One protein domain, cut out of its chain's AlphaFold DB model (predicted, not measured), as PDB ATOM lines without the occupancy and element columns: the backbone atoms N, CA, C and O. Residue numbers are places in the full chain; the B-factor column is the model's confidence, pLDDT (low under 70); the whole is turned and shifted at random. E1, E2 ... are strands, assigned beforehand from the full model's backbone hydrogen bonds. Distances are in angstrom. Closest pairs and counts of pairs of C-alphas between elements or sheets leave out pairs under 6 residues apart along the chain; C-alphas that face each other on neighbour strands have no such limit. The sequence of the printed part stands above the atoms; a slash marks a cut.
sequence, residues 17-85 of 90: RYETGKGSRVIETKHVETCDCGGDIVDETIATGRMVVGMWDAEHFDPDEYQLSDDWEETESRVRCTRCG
ATOM      1  N   ARG A  17      36.746 -37.243 -16.703       65.94
ATOM      2  CA  ARG A  17      35.590 -37.000 -15.845       65.94
ATOM      3  C   ARG A  17      35.750 -35.656 -15.152       65.94
ATOM      4  O   ARG A  17      36.735 -35.437 -14.447       65.94
ATOM      5  N   TYR A  18      34.767 -34.781 -15.322       63.91
ATOM      6  CA  TYR A  18      34.742 -33.472 -14.678       63.91
ATOM      7  C   TYR A  18      33.440 -33.275 -13.909       63.91
ATOM      8  O   TYR A  18      32.352 -33.495 -14.439       63.91
ATOM      9  N   GLU A  19      33.549 -32.814 -12.666       65.38
ATOM     10  CA  GLU A  19      32.410 -32.319 -11.895       65.38
ATOM     11  C   GLU A  19      32.205 -30.837 -12.212       65.38
ATOM     12  O   GLU A  19      33.130 -30.028 -12.091       65.38
ATOM     13  N   THR A  20      30.998 -30.457 -12.624       61.41
ATOM     14  CA  THR A  20      30.689 -29.044 -12.871       61.41
ATOM     15  C   THR A  20      30.098 -28.390 -11.620       61.41
ATOM     16  O   THR A  20      29.193 -28.912 -10.970       61.41
ATOM     17  N   GLY A  21      30.656 -27.241 -11.227       49.44
ATOM     18  CA  GLY A  21      30.230 -26.510 -10.035       49.44
ATOM     19  C   GLY A  21      28.868 -25.831 -10.217       49.44
ATOM     20  O   GLY A  21      28.693 -25.040 -11.142       49.44
ATOM     21  N   LYS A  22      27.972 -26.082  -9.249       41.94
ATOM     22  CA  LYS A  22      26.525 -25.767  -9.155       41.94
ATOM     23  C   LYS A  22      25.612 -26.703  -9.961       41.94
ATOM     24  O   LYS A  22      25.288 -26.448 -11.114       41.94
ATOM     25  N   GLY A  23      25.098 -27.707  -9.246       49.78
ATOM     26  CA  GLY A  23      24.234 -28.768  -9.765       49.78
ATOM     27  C   GLY A  23      25.104 -29.936 -10.196       49.78
ATOM     28  O   GLY A  23      25.855 -29.788 -11.147       49.78
ATOM     29  N   SER A  24      25.046 -31.032  -9.440       53.25
ATOM     30  CA  SER A  24      25.861 -32.256  -9.484       53.25
ATOM     31  C   SER A  24      25.891 -32.941 -10.851       53.25
ATOM     32  O   SER A  24      25.360 -34.030 -11.022       53.25
ATOM     33  N   ARG A  25      26.490 -32.283 -11.842       60.56
ATOM     34  CA  ARG A  25      26.608 -32.796 -13.198       60.56
ATOM     35  C   ARG A  25      28.017 -33.303 -13.418       60.56
ATOM     36  O   ARG A  25      28.970 -32.515 -13.379       60.56
ATOM     37  N   VAL A  26      28.120 -34.609 -13.631       63.75
ATOM     38  CA  VAL A  26      29.353 -35.288 -14.025       63.75
ATOM     39  C   VAL A  26      29.360 -35.359 -15.540       63.75
ATOM     40  O   VAL A  26      28.430 -35.903 -16.123       63.75
ATOM     41  N   ILE A  27      30.391 -34.804 -16.169       72.75
ATOM     42  CA  ILE A  27      30.601 -34.927 -17.609       72.75
ATOM     43  C   ILE A  27      31.745 -35.910 -17.815       72.75
ATOM     44  O   ILE A  27      32.874 -35.639 -17.399       72.75
ATOM     45  N   GLU A  28      31.451 -37.040 -18.443       77.94
ATOM     46  CA  GLU A  28      32.443 -37.978 -18.947       77.94
ATOM     47  C   GLU A  28      32.617 -37.737 -20.438       77.94
ATOM     48  O   GLU A  28      31.671 -37.890 -21.204       77.94
ATOM     49  N   THR A  29      33.813 -37.332 -20.852       79.56
ATOM     50  CA  THR A  29      34.125 -37.075 -22.259       79.56
ATOM     51  C   THR A  29      35.051 -38.147 -22.805       79.56
ATOM     52  O   THR A  29      36.107 -38.395 -22.215       79.56
ATOM     53  N   LYS A  30      34.695 -38.718 -23.956       82.50
ATOM     54  CA  LYS A  30      35.512 -39.664 -24.719       82.50
ATOM     55  C   LYS A  30      35.760 -39.121 -26.122       82.50
ATOM     56  O   LYS A  30      34.823 -38.732 -26.809       82.50
ATOM     57  N   HIS A  31      37.015 -39.121 -26.566       82.88
ATOM     58  CA  HIS A  31      37.353 -38.755 -27.944       82.88
ATOM     59  C   HIS A  31      36.803 -39.783 -28.940       82.88
ATOM     60  O   HIS A  31      36.921 -40.990 -28.720       82.88
ATOM     61  N   VAL A  32      36.191 -39.292 -30.016       81.75
ATOM     62  CA  VAL A  32      35.614 -40.111 -31.090       81.75
ATOM     63  C   VAL A  32      36.395 -39.918 -32.384       81.75
ATOM     64  O   VAL A  32      36.851 -40.890 -32.979       81.75
ATOM     65  N   GLU A  33      36.538 -38.668 -32.830       83.06
ATOM     66  CA  GLU A  33      37.119 -38.323 -34.131       83.06
ATOM     67  C   GLU A  33      37.580 -36.855 -34.152       83.06
ATOM     68  O   GLU A  33      37.334 -36.094 -33.219       83.06
ATOM     69  N   THR A  34      38.239 -36.418 -35.222       83.81
ATOM     70  CA  THR A  34      38.516 -35.003 -35.494       83.81
ATOM     71  C   THR A  34      37.448 -34.425 -36.429       83.81
ATOM     72  O   THR A  34      37.195 -34.950 -37.504       83.81
ATOM     73  N   CYS A  35      36.834 -33.312 -36.040       83.56
ATOM     74  CA  CYS A  35      35.900 -32.546 -36.860       83.56
ATOM     75  C   CYS A  35      36.628 -31.812 -37.995       83.56
ATOM     76  O   CYS A  35      37.744 -31.329 -37.800       83.56
ATOM     77  N   ASP A  36      35.948 -31.587 -39.122       84.62
ATOM     78  CA  ASP A  36      36.451 -30.829 -40.283       84.62
ATOM     79  C   ASP A  36      36.971 -29.419 -39.946       84.62
ATOM     80  O   ASP A  36      37.820 -28.868 -40.644       84.62
ATOM     81  N   CYS A  37      36.500 -28.820 -38.847       83.00
ATOM     82  CA  CYS A  37      37.017 -27.538 -38.358       83.00
ATOM     83  C   CYS A  37      38.397 -27.636 -37.665       83.00
ATOM     84  O   CYS A  37      38.904 -26.634 -37.150       83.00
ATOM     85  N   GLY A  38      38.992 -28.833 -37.618       83.38
ATOM     86  CA  GLY A  38      40.248 -29.128 -36.933       83.38
ATOM     87  C   GLY A  38      40.123 -29.128 -35.408       83.38
ATOM     88  O   GLY A  38      41.054 -28.701 -34.728       83.38
ATOM     89  N   GLY A  39      38.957 -29.494 -34.871       83.38
ATOM     90  CA  GLY A  39      38.722 -29.660 -33.432       83.38
ATOM     91  C   GLY A  39      38.284 -31.081 -33.102       83.38
ATOM     92  O   GLY A  39      37.841 -31.804 -33.985       83.38
ATOM     93  N   ASP A  40      38.361 -31.479 -31.839       84.88
ATOM     94  CA  ASP A  40      38.035 -32.849 -31.439       84.88
ATOM     95  C   ASP A  40      36.531 -33.056 -31.267       84.88
ATOM     96  O   ASP A  40      35.861 -32.240 -30.630       84.88
ATOM     97  N   ILE A  41      36.005 -34.139 -31.833       82.94
ATOM     98  CA  ILE A  41      34.663 -34.657 -31.576       82.94
ATOM     99  C   ILE A  41      34.746 -35.548 -30.346       82.94
ATOM    100  O   ILE A  41      35.487 -36.531 -30.320       82.94
ATOM    101  N   VAL A  42      33.967 -35.188 -29.333       85.81
ATOM    102  CA  VAL A  42      33.842 -35.936 -28.088       85.81
ATOM    103  C   VAL A  42      32.416 -36.445 -27.931       85.81
ATOM    104  O   VAL A  42      31.459 -35.735 -28.246       85.81
ATOM    105  N   ASP A  43      32.293 -37.673 -27.450       83.94
ATOM    106  CA  ASP A  43      31.069 -38.216 -26.876       83.94
ATOM    107  C   ASP A  43      31.060 -37.840 -25.395       83.94
ATOM    108  O   ASP A  43      32.014 -38.135 -24.669       83.94
ATOM    109  N   GLU A  44      30.041 -37.103 -24.979       83.44
ATOM    110  CA  GLU A  44      29.862 -36.640 -23.614       83.44
ATOM    111  C   GLU A  44      28.658 -37.342 -22.995       83.44
ATOM    112  O   GLU A  44      27.534 -37.131 -23.446       83.44
ATOM    113  N   THR A  45      28.888 -38.092 -21.921       83.00
ATOM    114  CA  THR A  45      27.830 -38.580 -21.032       83.00
ATOM    115  C   THR A  45      27.725 -37.631 -19.846       83.00
ATOM    116  O   THR A  45      28.712 -37.350 -19.166       83.00
ATOM    117  N   ILE A  46      26.528 -37.113 -19.603       82.00
ATOM    118  CA  ILE A  46      26.225 -36.111 -18.589       82.00
ATOM    119  C   ILE A  46      25.296 -36.744 -17.562       82.00
ATOM    120  O   ILE A  46      24.100 -36.884 -17.805       82.00
ATOM    121  N   ALA A  47      25.823 -37.081 -16.389       80.88
ATOM    122  CA  ALA A  47      24.980 -37.400 -15.243       80.88
ATOM    123  C   ALA A  47      24.236 -36.125 -14.831       80.88
ATOM    124  O   ALA A  47      24.865 -35.096 -14.573       80.88
ATOM    125  N   THR A  48      22.905 -36.133 -14.854       76.19
ATOM    126  CA  THR A  48      22.107 -34.909 -14.668       76.19
ATOM    127  C   THR A  48      21.885 -34.551 -13.195       76.19
ATOM    128  O   THR A  48      21.432 -33.436 -12.904       76.19
ATOM    129  N   GLY A  49      22.198 -35.467 -12.270       72.38
ATOM    130  CA  GLY A  49      21.860 -35.365 -10.852       72.38
ATOM    131  C   GLY A  49      20.391 -35.659 -10.537       72.38
ATOM    132  O   GLY A  49      19.958 -35.423  -9.407       72.38
ATOM    133  N   ARG A  50      19.593 -36.109 -11.515       73.50
ATOM    134  CA  ARG A  50      18.186 -36.477 -11.318       73.50
ATOM    135  C   ARG A  50      18.069 -37.980 -11.134       73.50
ATOM    136  O   ARG A  50      18.578 -38.736 -11.947       73.50
ATOM    137  N   MET A  51      17.358 -38.397 -10.092       76.44
ATOM    138  CA  MET A  51      17.006 -39.800  -9.888       76.44
ATOM    139  C   MET A  51      15.678 -40.092 -10.581       76.44
ATOM    140  O   MET A  51      14.697 -39.371 -10.370       76.44
ATOM    141  N   VAL A  52      15.648 -41.145 -11.386       76.56
ATOM    142  CA  VAL A  52      14.441 -41.686 -12.010       76.56
ATOM    143  C   VAL A  52      14.076 -42.961 -11.276       76.56
ATOM    144  O   VAL A  52      14.951 -43.745 -10.929       76.56
ATOM    145  N   VAL A  53      12.780 -43.147 -11.030       77.50
ATOM    146  CA  VAL A  53      12.240 -44.373 -10.446       77.50
ATOM    147  C   VAL A  53      11.392 -45.055 -11.509       77.50
ATOM    148  O   VAL A  53      10.351 -44.528 -11.907       77.50
ATOM    149  N   GLY A  54      11.843 -46.213 -11.977       75.88
ATOM    150  CA  GLY A  54      11.061 -47.098 -12.832       75.88
ATOM    151  C   GLY A  54      10.311 -48.097 -11.969       75.88
ATOM    152  O   GLY A  54      10.922 -48.811 -11.181       75.88
ATOM    153  N   MET A  55       8.986 -48.146 -12.093       76.56
ATOM    154  CA  MET A  55       8.203 -49.230 -11.499       76.56
ATOM    155  C   MET A  55       8.256 -50.425 -12.441       76.56
ATOM    156  O   MET A  55       7.982 -50.271 -13.634       76.56
ATOM    157  N   TRP A  56       8.597 -51.591 -11.907       71.56
ATOM    158  CA  TRP A  56       8.619 -52.815 -12.694       71.56
ATOM    159  C   TRP A  56       7.207 -53.159 -13.169       71.56
ATOM    160  O   TRP A  56       6.234 -53.064 -12.413       71.56
ATOM    161  N   ASP A  57       7.090 -53.541 -14.438       66.81
ATOM    162  CA  ASP A  57       5.864 -54.158 -14.918       66.81
ATOM    163  C   ASP A  57       5.732 -55.588 -14.362       66.81
ATOM    164  O   ASP A  57       6.653 -56.153 -13.770       66.81
ATOM    165  N   ALA A  58       4.554 -56.184 -14.535       66.31
ATOM    166  CA  ALA A  58       4.288 -57.528 -14.035       66.31
ATOM    167  C   ALA A  58       5.125 -58.627 -14.726       66.31
ATOM    168  O   ALA A  58       5.135 -59.751 -14.231       66.31
ATOM    169  N   GLU A  59       5.789 -58.339 -15.853       69.88
ATOM    170  CA  GLU A  59       6.625 -59.300 -16.589       69.88
ATOM    171  C   GLU A  59       8.072 -59.322 -16.079       69.88
ATOM    172  O   GLU A  59       8.730 -60.358 -16.172       69.88
ATOM    173  N   HIS A  60       8.551 -58.216 -15.506       66.00
ATOM    174  CA  HIS A  60       9.909 -58.074 -14.975       66.00
ATOM    175  C   HIS A  60       9.978 -58.059 -13.439       66.00
ATOM    176  O   HIS A  60      11.062 -57.951 -12.873       66.00
ATOM    177  N   PHE A  61       8.836 -58.169 -12.757       68.56
ATOM    178  CA  PHE A  61       8.782 -58.268 -11.301       68.56
ATOM    179  C   PHE A  61       9.406 -59.582 -10.809       68.56
ATOM    180  O   PHE A  61       8.877 -60.662 -11.080       68.56
ATOM    181  N   ASP A  62      10.495 -59.479 -10.042       67.69
ATOM    182  CA  ASP A  62      11.099 -60.608  -9.336       67.69
ATOM    183  C   ASP A  62      10.453 -60.774  -7.938       67.69
ATOM    184  O   ASP A  62      10.646 -59.930  -7.049       67.69
ATOM    185  N   PRO A  63       9.660 -61.841  -7.711       64.50
ATOM    186  CA  PRO A  63       8.989 -62.073  -6.436       64.50
ATOM    187  C   PRO A  63       9.935 -62.523  -5.314       64.50
ATOM    188  O   PRO A  63       9.535 -62.457  -4.149       64.50
ATOM    189  N   ASP A  64      11.152 -62.977  -5.630       72.12
ATOM    190  CA  ASP A  64      12.137 -63.414  -4.639       72.12
ATOM    191  C   ASP A  64      12.903 -62.214  -4.054       72.12
ATOM    192  O   ASP A  64      13.237 -62.215  -2.865       72.12
ATOM    193  N   GLU A  65      13.107 -61.155  -4.846       66.69
ATOM    194  CA  GLU A  65      13.758 -59.911  -4.403       66.69
ATOM    195  C   GLU A  65      12.773 -58.860  -3.850       66.69
ATOM    196  O   GLU A  65      13.198 -57.890  -3.222       66.69
ATOM    197  N   TYR A  66      11.451 -59.052  -4.010       63.19
ATOM    198  CA  TYR A  66      10.399 -58.095  -3.600       63.19
ATOM    199  C   TYR A  66      10.660 -56.657  -4.094       63.19
ATOM    200  O   TYR A  66      10.237 -55.674  -3.472       63.19
ATOM    201  N   GLN A  67      11.356 -56.518  -5.219       61.28
ATOM    202  CA  GLN A  67      11.790 -55.230  -5.733       61.28
ATOM    203  C   GLN A  67      10.695 -54.658  -6.641       61.28
ATOM    204  O   GLN A  67      10.461 -55.118  -7.753       61.28
ATOM    205  N   LEU A  68       9.952 -53.671  -6.127       65.88
ATOM    206  CA  LEU A  68       8.829 -53.038  -6.839       65.88
ATOM    207  C   LEU A  68       9.271 -51.917  -7.789       65.88
ATOM    208  O   LEU A  68       8.489 -51.464  -8.628       65.88
ATOM    209  N   SER A  69      10.504 -51.442  -7.640       67.06
ATOM    210  CA  SER A  69      11.047 -50.351  -8.436       67.06
ATOM    211  C   SER A  69      12.562 -50.377  -8.466       67.06
ATOM    212  O   SER A  69      13.177 -50.757  -7.471       67.06
ATOM    213  N   ASP A  70      13.117 -49.840  -9.544       75.94
ATOM    214  CA  ASP A  70      14.531 -49.523  -9.669       75.94
ATOM    215  C   ASP A  70      14.732 -48.017  -9.722       75.94
ATOM    216  O   ASP A  70      13.989 -47.295 -10.397       75.94
ATOM    217  N   ASP A  71      15.755 -47.551  -9.019       76.44
ATOM    218  CA  ASP A  71      16.242 -46.189  -9.109       76.44
ATOM    219  C   ASP A  71      17.551 -46.123  -9.901       76.44
ATOM    220  O   ASP A  71      18.476 -46.909  -9.703       76.44
ATOM    221  N   TRP A  72      17.639 -45.158 -10.813       75.75
ATOM    222  CA  TRP A  72      18.880 -44.852 -11.523       75.75
ATOM    223  C   TRP A  72      19.041 -43.347 -11.715       75.75
ATOM    224  O   TRP A  72      18.071 -42.586 -11.716       75.75
ATOM    225  N   GLU A  73      20.286 -42.903 -11.870       79.19
ATOM    226  CA  GLU A  73      20.577 -41.516 -12.220       79.19
ATOM    227  C   GLU A  73      20.331 -41.299 -13.721       79.19
ATOM    228  O   GLU A  73      20.867 -42.021 -14.562       79.19
ATOM    229  N   GLU A  74      19.513 -40.304 -14.067       80.06
ATOM    230  CA  GLU A  74      19.280 -39.888 -15.448       80.06
ATOM    231  C   GLU A  74      20.582 -39.354 -16.045       80.06
ATOM    232  O   GLU A  74      21.170 -38.382 -15.550       80.06
ATOM    233  N   THR A  75      21.006 -39.975 -17.138       82.75
ATOM    234  CA  THR A  75      22.136 -39.542 -17.948       82.75
ATOM    235  C   THR A  75      21.631 -39.000 -19.282       82.75
ATOM    236  O   THR A  75      20.769 -39.586 -19.931       82.75
ATOM    237  N   GLU A  76      22.161 -37.853 -19.688       83.94
ATOM    238  CA  GLU A  76      22.001 -37.317 -21.038       83.94
ATOM    239  C   GLU A  76      23.297 -37.542 -21.790       83.94
ATOM    240  O   GLU A  76      24.370 -37.314 -21.232       83.94
ATOM    241  N   SER A  77      23.222 -37.889 -23.067       82.56
ATOM    242  CA  SER A  77      24.437 -38.086 -23.836       82.56
ATOM    243  C   SER A  77      24.411 -37.388 -25.187       82.56
ATOM    244  O   SER A  77      23.373 -37.221 -25.833       82.56
ATOM    245  N   ARG A  78      25.582 -36.907 -25.606       82.69
ATOM    246  CA  ARG A  78      25.718 -36.101 -26.817       82.69
ATOM    247  C   ARG A  78      27.091 -36.227 -27.444       82.69
ATOM    248  O   ARG A  78      28.103 -36.206 -26.759       82.69
ATOM    249  N   VAL A  79      27.123 -36.205 -28.769       85.19
ATOM    250  CA  VAL A  79      28.355 -36.103 -29.548       85.19
ATOM    251  C   VAL A  79      28.515 -34.658 -29.993       85.19
ATOM    252  O   VAL A  79      27.608 -34.111 -30.621       85.19
ATOM    253  N   ARG A  80      29.648 -34.017 -29.693       87.69
ATOM    254  CA  ARG A  80      29.921 -32.647 -30.150       87.69
ATOM    255  C   ARG A  80      31.388 -32.383 -30.444       87.69
ATOM    256  O   ARG A  80      32.280 -32.903 -29.784       87.69
ATOM    257  N   CYS A  81      31.643 -31.481 -31.383       85.44
ATOM    258  CA  CYS A  81      32.959 -30.896 -31.576       85.44
ATOM    259  C   CYS A  81      33.255 -29.855 -30.486       85.44
ATOM    260  O   CYS A  81      32.517 -28.882 -30.321       85.44
ATOM    261  N   THR A  82      34.387 -30.005 -29.803       83.00
ATOM    262  CA  THR A  82      34.897 -29.089 -28.767       83.00
ATOM    263  C   THR A  82      35.185 -27.675 -29.280       83.00
ATOM    264  O   THR A  82      35.205 -26.729 -28.494       83.00
ATOM    265  N   ARG A  83      35.386 -27.508 -30.595       81.12
ATOM    266  CA  ARG A  83      35.744 -26.229 -31.221       81.12
ATOM    267  C   ARG A  83      34.557 -25.487 -31.833       81.12
ATOM    268  O   ARG A  83      34.385 -24.305 -31.558       81.12
ATOM    269  N   CYS A  84      33.773 -26.142 -32.690       84.69
ATOM    270  CA  CYS A  84      32.670 -25.495 -33.416       84.69
ATOM    271  C   CYS A  84      31.279 -25.819 -32.853       84.69
ATOM    272  O   CYS A  84      30.305 -25.198 -33.265       84.69
ATOM    273  N   GLY A  85      31.171 -26.787 -31.937       81.19
ATOM    274  CA  GLY A  85      29.897 -27.207 -31.353       81.19
ATOM    275  C   GLY A  85      29.001 -28.034 -32.279       81.19
ATOM    276  O   GLY A  85      27.906 -28.396 -31.861       81.19
TER     277      GLY A  85
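What this domain is: This is residues 17 to 85 of the 90 residues of an uncharacterized protein of Haloferax alexandrinus (UniProt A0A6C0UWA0). A twisted ribbon is made by the long hairpin E3 and E4, with E2 beside part of E3 and short E1 at the edge. The printed part has 69 residues, no named helix, and is all strand. Strands E1, E2, E3, E4 form one sheet in that order, a meander, each the antiparallel neighbour of the one before. It is extended, radius of gyration of the C-alphas 17.7 A, spans 55 by 28 by 15 A.

Where its parts are: E1, residues 17 to 20, begins at C-alpha (35.590, -37.000, -15.845). E2, residues 25 to 35, bends by 74 degrees at residue 32. E3, residues 39 to 55, is 42.4 A long and bends by 65 degrees at residue 51. E4, residues 69 to 81, ends at C-alpha (32.959, -30.896, -31.576).

How they stand to each other: Within hydrogen-bond range are N 18 and O 27 of hairpin E1 and E2, 2.9 A, N 28 and O 45 of hairpin E2 and E3, 2.8 A, and N 44 and O 78 of hairpin E3 and E4, 2.8 A.

The domain as a whole: The link E3 to E4 is long. Under 70 in pLDDT are 22 residues, among them 57 to 63.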